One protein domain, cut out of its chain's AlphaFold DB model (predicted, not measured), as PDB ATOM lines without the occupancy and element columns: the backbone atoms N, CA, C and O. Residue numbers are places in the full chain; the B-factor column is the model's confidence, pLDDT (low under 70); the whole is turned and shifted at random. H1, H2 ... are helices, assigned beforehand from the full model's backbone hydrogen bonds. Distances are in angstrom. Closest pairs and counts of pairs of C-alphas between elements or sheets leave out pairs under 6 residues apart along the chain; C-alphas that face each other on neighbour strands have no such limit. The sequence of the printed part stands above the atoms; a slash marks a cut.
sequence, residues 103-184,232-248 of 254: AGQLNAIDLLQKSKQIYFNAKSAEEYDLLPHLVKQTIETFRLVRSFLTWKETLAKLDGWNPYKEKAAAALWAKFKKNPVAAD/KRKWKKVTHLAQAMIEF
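Overview. This is residues 103 to 184 and 232 to 248 of the 254 residues of an uncharacterized protein of Puccinia graminis f. sp. tritici (UniProt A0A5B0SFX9). What is the shape? H1 and H2 make a helical hairpin, H4 packs along H2, and H6 lies across a gap from H1. Residues 179 to 184 stick out beyond H4. What builds it? The printed part has 99 residues, class all helix, with six named helices, H1 to H6; it is only just loose, close to compact, with a radius of gyration of the C-alphas of 15.4 A, spanning 47 by 32 by 18 A.

Along the chain. Where does it begin? H1, residues 103 to 125, 32.3 A, begins at C-alpha 103 (-3.819, 6.492, -32.566). What follows? H2 is residues 131 to 145, 20.7 A; H3, 151 to 156; H4, 163 to 178, 23.0 A; H5, 180 to 184. H6, residues 232 to 248, 24.4 A, ends at C-alpha 248 (5.731, -8.655, -24.997).

Arrangement. Which helices touch? H1 and H2 touch, closest C-alphas Ser 115 and Thr 138, 5.6 A, at a shallow tilt of 19 degrees, opposite ways. H2 and H4 touch, closest C-alphas Pro 132 and Ala 170, 5.1 A. Which are close but not clearly touching? H2 and H3 are, closest C-alphas Val 145 and Thr 154, 7.0 A, H1 and H6, closest C-alphas Ala 125 and Lys 234, 7.5 A, and H4 and H5, closest C-alphas Phe 176 and Ala 183, 7.9 A. Are the backbones complete? Every O i to N i+4 pair is within hydrogen-bond range in H1, H2, H3 and H6, but 9 of 12 in H4 and 0 of 1 in H5, where O i to N i+3 has 0 of 2.

Size, cuts and confidence. Is it cut? Residues 185 to 231 are not printed; C-alphas 184 and 232 are 27.7 A apart. Where is confidence low? Residues 179 to 184 have pLDDT under 70.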
ATOM      1  N   ALA A 103      -4.679   7.636 -32.881       96.25
ATOM      2  CA  ALA A 103      -3.819   6.492 -32.566       96.25
ATOM      3  C   ALA A 103      -2.563   6.913 -31.772       96.25
ATOM      4  O   ALA A 103      -2.219   6.283 -30.779       96.25
ATOM      5  N   GLY A 104      -1.939   8.045 -32.124       96.12
ATOM      6  CA  GLY A 104      -0.808   8.600 -31.371       96.12
ATOM      7  C   GLY A 104      -1.165   9.035 -29.941       96.12
ATOM      8  O   GLY A 104      -0.379   8.827 -29.021       96.12
ATOM      9  N   GLN A 105      -2.368   9.578 -29.725       96.88
ATOM     10  CA  GLN A 105      -2.858   9.935 -28.387       96.88
ATOM     11  C   GLN A 105      -3.158   8.693 -27.534       96.88
ATOM     12  O   GLN A 105      -2.857   8.683 -26.342       96.88
ATOM     13  N   LEU A 106      -3.706   7.634 -28.138       96.56
ATOM     14  CA  LEU A 106      -3.906   6.343 -27.476       96.56
ATOM     15  C   LEU A 106      -2.564   5.693 -27.105       96.56
ATOM     16  O   LEU A 106      -2.393   5.289 -25.956       96.56
ATOM     17  N   ASN A 107      -1.589   5.694 -28.017       97.62
ATOM     18  CA  ASN A 107      -0.240   5.181 -27.766       97.62
ATOM     19  C   ASN A 107       0.473   5.950 -26.638       97.62
ATOM     20  O   ASN A 107       1.157   5.343 -25.820       97.62
ATOM     21  N   ALA A 108       0.286   7.271 -26.535       97.62
ATOM     22  CA  ALA A 108       0.838   8.062 -25.432       97.62
ATOM     23  C   ALA A 108       0.183   7.739 -24.069       97.62
ATOM     24  O   ALA A 108       0.860   7.776 -23.040       97.62
ATOM     25  N   ILE A 109      -1.109   7.383 -24.042       97.38
ATOM     26  CA  ILE A 109      -1.795   6.915 -22.823       97.38
ATOM     27  C   ILE A 109      -1.299   5.518 -22.423       97.38
ATOM     28  O   ILE A 109      -0.997   5.300 -21.252       97.38
ATOM     29  N   ASP A 110      -1.175   4.596 -23.377       98.00
ATOM     30  CA  ASP A 110      -0.615   3.256 -23.156       98.00
ATOM     31  C   ASP A 110       0.835   3.327 -22.639       98.00
ATOM     32  O   ASP A 110       1.163   2.708 -21.627       98.00
ATOM     33  N   LEU A 111       1.678   4.176 -23.238       97.94
ATOM     34  CA  LEU A 111       3.042   4.438 -22.769       97.94
ATOM     35  C   LEU A 111       3.071   4.973 -21.326       97.94
ATOM     36  O   LEU A 111       3.918   4.557 -20.537       97.94
ATOM     37  N   LEU A 112       2.132   5.849 -20.952       98.00
ATOM     38  CA  LEU A 112       2.006   6.382 -19.590       98.00
ATOM     39  C   LEU A 112       1.538   5.316 -18.578       98.00
ATOM     40  O   LEU A 112       1.984   5.300 -17.429       98.00
ATOM     41  N   GLN A 113       0.667   4.396 -18.994       98.12
ATOM     42  CA  GLN A 113       0.251   3.260 -18.165       98.12
ATOM     43  C   GLN A 113       1.387   2.234 -18.007       98.12
ATOM     44  O   GLN A 113       1.623   1.739 -16.902       98.12
ATOM     45  N   LYS A 114       2.156   1.981 -19.071       97.94
ATOM     46  CA  LYS A 114       3.358   1.134 -19.047       97.94
ATOM     47  C   LYS A 114       4.481   1.743 -18.204       97.94
ATOM     48  O   LYS A 114       5.077   1.022 -17.409       97.94
ATOM     49  N   SER A 115       4.739   3.052 -18.273       97.56
ATOM     50  CA  SER A 115       5.771   3.694 -17.441       97.56
ATOM     51  C   SER A 115       5.412   3.679 -15.948       97.56
ATOM     52  O   SER A 115       6.271   3.346 -15.126       97.56
ATOM     53  N   LYS A 116       4.126   3.862 -15.592       97.31
ATOM     54  CA  LYS A 116       3.609   3.563 -14.239       97.31
ATOM     55  C   LYS A 116       3.937   2.123 -13.823       97.31
ATOM     56  O   LYS A 116       4.481   1.917 -12.738       97.31
ATOM     57  N   GLN A 117       3.627   1.124 -14.654       97.75
ATOM     58  CA  GLN A 117       3.912  -0.283 -14.338       97.75
ATOM     59  C   GLN A 117       5.414  -0.551 -14.160       97.75
ATOM     60  O   GLN A 117       5.798  -1.176 -13.174       97.75
ATOM     61  N   ILE A 118       6.274  -0.032 -15.042       97.12
ATOM     62  CA  ILE A 118       7.737  -0.175 -14.954       97.12
ATOM     63  C   ILE A 118       8.266   0.430 -13.645       97.12
ATOM     64  O   ILE A 118       9.037  -0.222 -12.936       97.12
ATOM     65  N   TYR A 119       7.799   1.626 -13.266       96.81
ATOM     66  CA  TYR A 119       8.138   2.250 -11.985       96.81
ATOM     67  C   TYR A 119       7.748   1.371 -10.785       96.81
ATOM     68  O   TYR A 119       8.578   1.119  -9.907       96.81
ATOM     69  N   PHE A 120       6.512   0.860 -10.746       96.56
ATOM     70  CA  PHE A 120       6.066  -0.016  -9.657       96.56
ATOM     71  C   PHE A 120       6.801  -1.364  -9.641       96.56
ATOM     72  O   PHE A 120       7.133  -1.855  -8.561       96.56
ATOM     73  N   ASN A 121       7.132  -1.927 -10.806       97.19
ATOM     74  CA  ASN A 121       7.913  -3.156 -10.921       97.19
ATOM     75  C   ASN A 121       9.316  -2.970 -10.325       97.19
ATOM     76  O   ASN A 121       9.676  -3.722  -9.417       97.19
ATOM     77  N   ALA A 122      10.047  -1.923 -10.732       94.75
ATOM     78  CA  ALA A 122      11.362  -1.568 -10.185       94.75
ATOM     79  C   ALA A 122      11.311  -1.300  -8.667       94.75
ATOM     80  O   ALA A 122      12.107  -1.848  -7.900       94.75
ATOM     81  N   LYS A 123      10.304  -0.545  -8.202       92.38
ATOM     82  CA  LYS A 123      10.052  -0.265  -6.774       92.38
ATOM     83  C   LYS A 123       9.791  -1.550  -5.980       92.38
ATOM     84  O   LYS A 123      10.208  -1.656  -4.829       92.38
ATOM     85  N   SER A 124       9.151  -2.545  -6.600       93.44
ATOM     86  CA  SER A 124       8.913  -3.868  -6.013       93.44
ATOM     87  C   SER A 124      10.128  -4.810  -6.077       93.44
ATOM     88  O   SER A 124      10.143  -5.807  -5.353       93.44
ATOM     89  N   ALA A 125      11.104  -4.532  -6.943       94.00
ATOM     90  CA  ALA A 125      12.313  -5.329  -7.146       94.00
ATOM     91  C   ALA A 125      13.509  -4.851  -6.295       94.00
ATOM     92  O   ALA A 125      14.514  -5.550  -6.233       94.00
ATOM     93  N   GLU A 126      13.374  -3.715  -5.594       92.00
ATOM     94  CA  GLU A 126      14.440  -3.021  -4.839       92.00
ATOM     95  C   GLU A 126      15.514  -2.357  -5.734       92.00
ATOM     96  O   GLU A 126      16.615  -2.020  -5.270       92.00
ATOM     97  N   GLU A 127      15.157  -2.096  -6.999       92.44
ATOM     98  CA  GLU A 127      15.944  -1.383  -8.023       92.44
ATOM     99  C   GLU A 127      15.895   0.143  -7.813       92.44
ATOM    100  O   GLU A 127      15.507   0.932  -8.679       92.44
ATOM    101  N   TYR A 128      16.230   0.564  -6.593       93.31
ATOM    102  CA  TYR A 128      16.024   1.929  -6.112       93.31
ATOM    103  C   TYR A 128      16.839   2.994  -6.857       93.31
ATOM    104  O   TYR A 128      16.383   4.131  -6.962       93.31
ATOM    105  N   ASP A 129      17.990   2.629  -7.425       92.44
ATOM    106  CA  ASP A 129      18.840   3.528  -8.213       92.44
ATOM    107  C   ASP A 129      18.192   3.983  -9.533       92.44
ATOM    108  O   ASP A 129      18.489   5.079 -10.009       92.44
ATOM    109  N   LEU A 130      17.271   3.190 -10.098       94.69
ATOM    110  CA  LEU A 130      16.568   3.520 -11.346       94.69
ATOM    111  C   LEU A 130      15.352   4.435 -11.126       94.69
ATOM    112  O   LEU A 130      14.940   5.152 -12.042       94.69
ATOM    113  N   LEU A 131      14.769   4.442  -9.920       95.25
ATOM    114  CA  LEU A 131      13.503   5.138  -9.657       95.25
ATOM    115  C   LEU A 131      13.509   6.642  -9.990       95.25
ATOM    116  O   LEU A 131      12.508   7.094 -10.547       95.25
ATOM    117  N   PRO A 132      14.566   7.438  -9.710       95.69
ATOM    118  CA  PRO A 132      14.571   8.860 -10.063       95.69
ATOM    119  C   PRO A 132      14.447   9.104 -11.573       95.69
ATOM    120  O   PRO A 132      13.766  10.039 -11.992       95.69
ATOM    121  N   HIS A 133      15.063   8.242 -12.389       96.62
ATOM    122  CA  HIS A 133      14.998   8.320 -13.848       96.62
ATOM    123  C   HIS A 133      13.619   7.887 -14.366       96.62
ATOM    124  O   HIS A 133      12.985   8.627 -15.115       96.62
ATOM    125  N   LEU A 134      13.104   6.751 -13.878       97.06
ATOM    126  CA  LEU A 134      11.785   6.231 -14.258       97.06
ATOM    127  C   LEU A 134      10.644   7.202 -13.903       97.06
ATOM    128  O   LEU A 134       9.708   7.367 -14.687       97.06
ATOM    129  N   VAL A 135      10.721   7.894 -12.757       97.25
ATOM    130  CA  VAL A 135       9.748   8.948 -12.411       97.25
ATOM    131  C   VAL A 135       9.885  10.159 -13.332       97.25
ATOM    132  O   VAL A 135       8.860  10.677 -13.770       97.25
ATOM    133  N   LYS A 136      11.106  10.597 -13.677       97.50
ATOM    134  CA  LYS A 136      11.311  11.712 -14.619       97.50
ATOM    135  C   LYS A 136      10.686  11.406 -15.990       97.50
ATOM    136  O   LYS A 136       9.850  12.182 -16.447       97.50
ATOM    137  N   GLN A 137      10.985  10.243 -16.572       97.00
ATOM    138  CA  GLN A 137      10.388   9.794 -17.840       97.00
ATOM    139  C   GLN A 137       8.853   9.708 -17.759       97.00
ATOM    140  O   GLN A 137       8.139  10.160 -18.656       97.00
ATOM    141  N   THR A 138       8.320   9.182 -16.650       97.56
ATOM    142  CA  THR A 138       6.867   9.112 -16.419       97.56
ATOM    143  C   THR A 138       6.234  10.504 -16.331       97.56
ATOM    144  O   THR A 138       5.144  10.708 -16.860       97.56
ATOM    145  N   ILE A 139       6.902  11.485 -15.710       97.94
ATOM    146  CA  ILE A 139       6.451  12.887 -15.667       97.94
ATOM    147  C   ILE A 139       6.441  13.505 -17.073       97.94
ATOM    148  O   ILE A 139       5.502  14.223 -17.413       97.94
ATOM    149  N   GLU A 140       7.430  13.202 -17.911       97.56
ATOM    150  CA  GLU A 140       7.495  13.669 -19.302       97.56
ATOM    151  C   GLU A 140       6.357  13.071 -20.148       97.56
ATOM    152  O   GLU A 140       5.636  13.812 -20.821       97.56
ATOM    153  N   THR A 141       6.084  11.766 -20.022       97.38
ATOM    154  CA  THR A 141       4.914  11.146 -20.683       97.38
ATOM    155  C   THR A 141       3.589  11.686 -20.122       97.38
ATOM    156  O   THR A 141       2.638  11.910 -20.869       97.38
ATOM    157  N   PHE A 142       3.515  11.963 -18.815       97.69
ATOM    158  CA  PHE A 142       2.334  12.561 -18.186       97.69
ATOM    159  C   PHE A 142       2.064  13.966 -18.739       97.69
ATOM    160  O   PHE A 142       0.917  14.293 -19.039       97.69
ATOM    161  N   ARG A 143       3.106  14.791 -18.916       97.69
ATOM    162  CA  ARG A 143       3.011  16.119 -19.551       97.69
ATOM    163  C   ARG A 143       2.506  16.018 -20.990       97.69
ATOM    164  O   ARG A 143       1.612  16.777 -21.353       97.69
ATOM    165  N   LEU A 144       3.008  15.053 -21.768       96.81
ATOM    166  CA  LEU A 144       2.528  14.787 -23.127       96.81
ATOM    167  C   LEU A 144       1.029  14.446 -23.141       96.81
ATOM    168  O   LEU A 144       0.276  15.072 -23.884       96.81
ATOM    169  N   VAL A 145       0.564  13.523 -22.293       97.25
ATOM    170  CA  VAL A 145      -0.870  13.177 -22.206       97.25
ATOM    171  C   VAL A 145      -1.714  14.367 -21.728       97.25
ATOM    172  O   VAL A 145      -2.776  14.639 -22.289       97.25
ATOM    173  N   ARG A 146      -1.213  15.161 -20.771       96.75
ATOM    174  CA  ARG A 146      -1.888  16.372 -20.264       96.75
ATOM    175  C   ARG A 146      -1.855  17.579 -21.220       96.75
ATOM    176  O   ARG A 146      -2.250  18.675 -20.812       96.75
ATOM    177  N   SER A 147      -1.388  17.398 -22.461       96.12
ATOM    178  CA  SER A 147      -1.576  18.355 -23.566       96.12
ATOM    179  C   SER A 147      -2.900  18.147 -24.318       96.12
ATOM    180  O   SER A 147      -3.368  19.062 -24.991       96.12
ATOM    181  N   PHE A 148      -3.529  16.969 -24.183       95.25
ATOM    182  CA  PHE A 148      -4.782  16.620 -24.869       95.25
ATOM    183  C   PHE A 148      -5.842  15.928 -23.990       95.25
ATOM    184  O   PHE A 148      -6.967  15.739 -24.449       95.25
ATOM    185  N   LEU A 149      -5.525  15.573 -22.741       95.25
ATOM    186  CA  LEU A 149      -6.494  15.194 -21.704       95.25
ATOM    187  C   LEU A 149      -6.447  16.172 -20.528       95.25
ATOM    188  O   LEU A 149      -5.394  16.726 -20.204       95.25
ATOM    189  N   THR A 150      -7.569  16.330 -19.821       96.19
ATOM    190  CA  THR A 150      -7.571  17.085 -18.562       96.19
ATOM    191  C   THR A 150      -6.760  16.362 -17.480       96.19
ATOM    192  O   THR A 150      -6.554  15.144 -17.517       96.19
ATOM    193  N   TRP A 151      -6.333  17.099 -16.450       95.38
ATOM    194  CA  TRP A 151      -5.660  16.526 -15.277       95.38
ATOM    195  C   TRP A 151      -6.492  15.418 -14.605       95.38
ATOM    196  O   TRP A 151      -5.962  14.359 -14.269       95.38
ATOM    197  N   LYS A 152      -7.812  15.623 -14.478       95.94
ATOM    198  CA  LYS A 152      -8.746  14.656 -13.879       95.94
ATOM    199  C   LYS A 152      -8.844  13.364 -14.696       95.94
ATOM    200  O   LYS A 152      -8.811  12.282 -14.118       95.94
ATOM    201  N   GLU A 153      -8.924  13.461 -16.022       95.62
ATOM    202  CA  GLU A 153      -8.941  12.288 -16.907       95.62
ATOM    203  C   GLU A 153      -7.593  11.561 -16.919       95.62
ATOM    204  O   GLU A 153      -7.560  10.334 -16.868       95.62
ATOM    205  N   THR A 154      -6.483  12.305 -16.918       95.75
ATOM    206  CA  THR A 154      -5.126  11.734 -16.892       95.75
ATOM    207  C   THR A 154      -4.882  10.951 -15.597       95.75
ATOM    208  O   THR A 154      -4.405   9.820 -15.646       95.75
ATOM    209  N   LEU A 155      -5.294  11.486 -14.439       96.12
ATOM    210  CA  LEU A 155      -5.261  10.743 -13.174       96.12
ATOM    211  C   LEU A 155      -6.229   9.550 -13.163       96.12
ATOM    212  O   LEU A 155      -5.888   8.509 -12.604       96.12
ATOM    213  N   ALA A 156      -7.399   9.647 -13.801       96.25
ATOM    214  CA  ALA A 156      -8.328   8.519 -13.919       96.25
ATOM    215  C   ALA A 156      -7.764   7.365 -14.774       96.25
ATOM    216  O   ALA A 156      -8.068   6.209 -14.502       96.25
ATOM    217  N   LYS A 157      -6.888   7.645 -15.753       94.50
ATOM    218  CA  LYS A 157      -6.115   6.615 -16.481       94.50
ATOM    219  C   LYS A 157      -5.010   5.960 -15.642       94.50
ATOM    220  O   LYS A 157      -4.458   4.946 -16.066       94.50
ATOM    221  N   LEU A 158      -4.690   6.521 -14.475       95.81
ATOM    222  CA  LEU A 158      -3.627   6.072 -13.573       95.81
ATOM    223  C   LEU A 158      -4.145   5.710 -12.174       95.81
ATOM    224  O   LEU A 158      -3.354   5.660 -11.231       95.81
ATOM    225  N   ASP A 159      -5.439   5.423 -12.018       95.62
ATOM    226  CA  ASP A 159      -6.052   5.016 -10.743       95.62
ATOM    227  C   ASP A 159      -5.848   6.051  -9.612       95.62
ATOM    228  O   ASP A 159      -5.675   5.711  -8.446       95.62
ATOM    229  N   GLY A 160      -5.795   7.341  -9.971       95.38
ATOM    230  CA  GLY A 160      -5.515   8.451  -9.053       95.38
ATOM    231  C   GLY A 160      -4.031   8.666  -8.718       95.38
ATOM    232  O   GLY A 160      -3.704   9.606  -7.993       95.38
ATOM    233  N   TRP A 161      -3.118   7.839  -9.239       96.56
ATOM    234  CA  TRP A 161      -1.682   7.959  -8.975       96.56
ATOM    235  C   TRP A 161      -1.064   9.175  -9.683       96.56
ATOM    236  O   TRP A 161      -1.217   9.357 -10.891       96.56
ATOM    237  N   ASN A 162      -0.337   9.994  -8.920       95.94
ATOM    238  CA  ASN A 162       0.303  11.223  -9.385       95.94
ATOM    239  C   ASN A 162       1.839  11.063  -9.352       95.94
ATOM    240  O   ASN A 162       2.404  11.023  -8.253       95.94
ATOM    241  N   PRO A 163       2.534  11.029 -10.508       96.00
ATOM    242  CA  PRO A 163       3.974  10.778 -10.557       96.00
ATOM    243  C   PRO A 163       4.818  11.913  -9.952       96.00
ATOM    244  O   PRO A 163       5.911  11.654  -9.451       96.00
ATOM    245  N   TYR A 164       4.314  13.154  -9.904       96.25
ATOM    246  CA  TYR A 164       5.030  14.274  -9.277       96.25
ATOM    247  C   TYR A 164       5.263  14.038  -7.777       96.25
ATOM    248  O   TYR A 164       6.345  14.334  -7.271       96.25
ATOM    249  N   LYS A 165       4.298  13.420  -7.076       95.56
ATOM    250  CA  LYS A 165       4.425  13.096  -5.641       95.56
ATOM    251  C   LYS A 165       5.464  12.000  -5.362       95.56
ATOM    252  O   LYS A 165       6.006  11.937  -4.263       95.56
ATOM    253  N   GLU A 166       5.792  11.175  -6.354       94.25
ATOM    254  CA  GLU A 166       6.793  10.107  -6.230       94.25
ATOM    255  C   GLU A 166       8.230  10.600  -6.489       94.25
ATOM    256  O   GLU A 166       9.174   9.900  -6.124       94.25
ATOM    257  N   LYS A 167       8.428  11.808  -7.055       93.94
ATOM    258  CA  LYS A 167       9.759  12.391  -7.353       93.94
ATOM    259  C   LYS A 167      10.641  12.458  -6.100       93.94
ATOM    260  O   LYS A 167      11.780  11.993  -6.118       93.94
ATOM    261  N   ALA A 168      10.097  12.983  -5.000       92.00
ATOM    262  CA  ALA A 168      10.804  13.090  -3.724       92.00
ATOM    263  C   ALA A 168      11.091  11.711  -3.099       92.00
ATOM    264  O   ALA A 168      12.208  11.453  -2.651       92.00
ATOM    265  N   ALA A 169      10.114  10.798  -3.130       90.75
ATOM    266  CA  ALA A 169      10.276   9.441  -2.611       90.75
ATOM    267  C   ALA A 169      11.350   8.656  -3.385       90.75
ATOM    268  O   ALA A 169      12.217   8.033  -2.779       90.75
ATOM    269  N   ALA A 170      11.344   8.719  -4.720       92.12
ATOM    270  CA  ALA A 170      12.346   8.079  -5.569       92.12
ATOM    271  C   ALA A 170      13.768   8.595  -5.285       92.12
ATOM    272  O   ALA A 170      14.695   7.796  -5.135       92.12
ATOM    273  N   ALA A 171      13.935   9.915  -5.143       91.38
ATOM    274  CA  ALA A 171      15.215  10.525  -4.784       91.38
ATOM    275  C   ALA A 171      15.709  10.107  -3.383       91.38
ATOM    276  O   ALA A 171      16.914   9.968  -3.173       91.38
ATOM    277  N   LEU A 172      14.796   9.874  -2.434       91.56
ATOM    278  CA  LEU A 172      15.117   9.371  -1.096       91.56
ATOM    279  C   LEU A 172      15.601   7.908  -1.136       91.56
ATOM    280  O   LEU A 172      16.651   7.594  -0.571       91.56
ATOM    281  N   TRP A 173      14.892   7.026  -1.849       88.56
ATOM    282  CA  TRP A 173      15.265   5.610  -1.986       88.56
ATOM    283  C   TRP A 173      16.648   5.420  -2.627       88.56
ATOM    284  O   TRP A 173      17.456   4.636  -2.125       88.56
ATOM    285  N   ALA A 174      16.963   6.189  -3.675       88.25
ATOM    286  CA  ALA A 174      18.274   6.154  -4.330       88.25
ATOM    287  C   ALA A 174      19.430   6.638  -3.424       88.25
ATOM    288  O   ALA A 174      20.569   6.207  -3.597       88.25
ATOM    289  N   LYS A 175      19.162   7.504  -2.432       88.69
ATOM    290  CA  LYS A 175      20.167   7.918  -1.432       88.69
ATOM    291  C   LYS A 175      20.431   6.816  -0.402       88.69
ATOM    292  O   LYS A 175      21.592   6.508  -0.136       88.69
ATOM    293  N   PHE A 176      19.384   6.182   0.131       82.44
ATOM    294  CA  PHE A 176      19.533   5.093   1.109       82.44
ATOM    295  C   PHE A 176      20.270   3.871   0.544       82.44
ATOM    296  O   PHE A 176      21.075   3.268   1.249       82.44
ATOM    297  N   LYS A 177      20.048   3.526  -0.732       76.31
ATOM    298  CA  LYS A 177      20.707   2.379  -1.383       76.31
ATOM    299  C   LYS A 177      22.233   2.534  -1.481       76.31
ATOM    300  O   LYS A 177      22.943   1.542  -1.352       76.31
ATOM    301  N   LYS A 178      22.727   3.766  -1.661       70.62
ATOM    302  CA  LYS A 178      24.163   4.076  -1.820       70.62
ATOM    303  C   LYS A 178      24.921   4.156  -0.493       70.62
ATOM    304  O   LYS A 178      26.092   3.794  -0.457       70.62
ATOM    305  N   ASN A 179      24.247   4.549   0.591       65.94
ATOM    306  CA  ASN A 179      24.835   4.688   1.928       65.94
ATOM    307  C   ASN A 179      24.171   3.744   2.959       65.94
ATOM    308  O   ASN A 179      23.583   4.227   3.931       65.94
ATOM    309  N   PRO A 180      24.269   2.405   2.813       60.38
ATOM    310  CA  PRO A 180      23.604   1.460   3.719       60.38
ATOM    311  C   PRO A 180      24.095   1.557   5.176       60.38
ATOM    312  O   PRO A 180      23.346   1.248   6.096       60.38
ATOM    313  N   VAL A 181      25.327   2.031   5.396       47.19
ATOM    314  CA  VAL A 181      25.946   2.180   6.728       47.19
ATOM    315  C   VAL A 181      25.357   3.355   7.531       47.19
ATOM    316  O   VAL A 181      25.459   3.375   8.752       47.19
ATOM    317  N   ALA A 182      24.680   4.313   6.888       46.12
ATOM    318  CA  ALA A 182      24.070   5.454   7.583       46.12
ATOM    319  C   ALA A 182      22.770   5.098   8.338       46.12
ATOM    320  O   ALA A 182      22.289   5.905   9.135       46.12
ATOM    321  N   ALA A 183      22.201   3.907   8.107       43.84
ATOM    322  CA  ALA A 183      20.927   3.483   8.691       43.84
ATOM    323  C   ALA A 183      20.978   3.326  10.223       43.84
ATOM    324  O   ALA A 183      20.020   3.695  10.897       43.84
ATOM    325  N   ASP A 184      22.107   2.867  10.773       42.25
ATOM    326  CA  ASP A 184      22.307   2.708  12.224       42.25
ATOM    327  C   ASP A 184      22.880   3.975  12.898       42.25
ATOM    328  O   ASP A 184      23.198   3.976  14.087       42.25
ATOM    329  N   LYS A 232      12.614 -16.979  -2.298       83.38
ATOM    330  CA  LYS A 232      11.592 -17.641  -3.130       83.38
ATOM    331  C   LYS A 232      10.600 -16.646  -3.751       83.38
ATOM    332  O   LYS A 232      10.188 -16.828  -4.896       83.38
ATOM    333  N   ARG A 233      10.228 -15.579  -3.029       85.12
ATOM    334  CA  ARG A 233       9.360 -14.500  -3.544       85.12
ATOM    335  C   ARG A 233      10.077 -13.615  -4.570       85.12
ATOM    336  O   ARG A 233       9.444 -13.232  -5.552       85.12
ATOM    337  N   LYS A 234      11.374 -13.327  -4.390       84.88
ATOM    338  CA  LYS A 234      12.195 -12.610  -5.384       84.88
ATOM    339  C   LYS A 234      12.326 -13.413  -6.677       84.88
ATOM    340  O   LYS A 234      11.977 -12.891  -7.731       84.88
ATOM    341  N   TRP A 235      12.684 -14.696  -6.594       80.38
ATOM    342  CA  TRP A 235      12.712 -15.589  -7.760       80.38
ATOM    343  C   TRP A 235      11.365 -15.628  -8.490       80.38
ATOM    344  O   TRP A 235      11.332 -15.423  -9.699       80.38
ATOM    345  N   LYS A 236      10.238 -15.765  -7.770       88.12
ATOM    346  CA  LYS A 236       8.902 -15.746  -8.396       88.12
ATOM    347  C   LYS A 236       8.625 -14.460  -9.189       88.12
ATOM    348  O   LYS A 236       8.040 -14.552 -10.265       88.12
ATOM    349  N   LYS A 237       9.044 -13.288  -8.688       84.88
ATOM    350  CA  LYS A 237       8.928 -12.006  -9.411       84.88
ATOM    351  C   LYS A 237       9.784 -11.985 -10.678       84.88
ATOM    352  O   LYS A 237       9.271 -11.614 -11.727       84.88
ATOM    353  N   VAL A 238      11.043 -12.421 -10.593       86.19
ATOM    354  CA  VAL A 238      11.953 -12.495 -11.750       86.19
ATOM    355  C   VAL A 238      11.377 -13.407 -12.838       86.19
ATOM    356  O   VAL A 238      11.373 -13.021 -14.002       86.19
ATOM    357  N   THR A 239      10.794 -14.557 -12.476       88.19
ATOM    358  CA  THR A 239      10.116 -15.439 -13.443       88.19
ATOM    359  C   THR A 239       8.917 -14.764 -14.117       88.19
ATOM    360  O   THR A 239       8.777 -14.884 -15.327       88.19
ATOM    361  N   HIS A 240       8.077 -14.025 -13.380       87.88
ATOM    362  CA  HIS A 240       6.935 -13.311 -13.982       87.88
ATOM    363  C   HIS A 240       7.383 -12.146 -14.877       87.88
ATOM    364  O   HIS A 240       6.752 -11.892 -15.898       87.88
ATOM    365  N   LEU A 241       8.477 -11.458 -14.532       87.62
ATOM    366  CA  LEU A 241       9.046 -10.410 -15.380       87.62
ATOM    367  C   LEU A 241       9.624 -10.993 -16.679       87.62
ATOM    368  O   LEU A 241       9.343 -10.471 -17.751       87.62
ATOM    369  N   ALA A 242      10.369 -12.100 -16.596       83.94
ATOM    370  CA  ALA A 242      10.886 -12.800 -17.770       83.94
ATOM    371  C   ALA A 242       9.754 -13.322 -18.674       83.94
ATOM    372  O   ALA A 242       9.808 -13.128 -19.885       83.94
ATOM    373  N   GLN A 243       8.704 -13.904 -18.084       86.88
ATOM    374  CA  GLN A 243       7.490 -14.327 -18.789       86.88
ATOM    375  C   GLN A 243       6.843 -13.150 -19.541       86.88
ATOM    376  O   GLN A 243       6.647 -13.234 -20.750       86.88
ATOM    377  N   ALA A 244       6.609 -12.022 -18.864       85.94
ATOM    378  CA  ALA A 244       6.021 -10.830 -19.477       85.94
ATOM    379  C   ALA A 244       6.908 -10.209 -20.575       85.94
ATOM    380  O   ALA A 244       6.391  -9.637 -21.531       85.94
ATOM    381  N   MET A 245       8.239 -10.324 -20.475       83.69
ATOM    382  CA  MET A 245       9.163  -9.883 -21.531       83.69
ATOM    383  C   MET A 245       9.142 -10.797 -22.765       83.69
ATOM    384  O   MET A 245       9.336 -10.302 -23.875       83.69
ATOM    385  N   ILE A 246       8.890 -12.099 -22.594       85.69
ATOM    386  CA  ILE A 246       8.669 -13.037 -23.707       85.69
ATOM    387  C   ILE A 246       7.318 -12.737 -24.365       85.69
ATOM    388  O   ILE A 246       7.273 -12.483 -25.563       85.69
ATOM    389  N   GLU A 247       6.243 -12.638 -23.581       81.75
ATOM    390  CA  GLU A 247       4.898 -12.312 -24.079       81.75
ATOM    391  C   GLU A 247       4.858 -10.957 -24.810       81.75
ATOM    392  O   GLU A 247       4.236 -10.842 -25.864       81.75
ATOM    393  N   PHE A 248       5.577  -9.943 -24.312       76.44
ATOM    394  CA  PHE A 248       5.731  -8.655 -24.997       76.44
ATOM    395  C   PHE A 248       6.521  -8.767 -26.309       76.44
ATOM    396  O   PHE A 248       6.183  -8.093 -27.281       76.44
TER     397      PHE A 248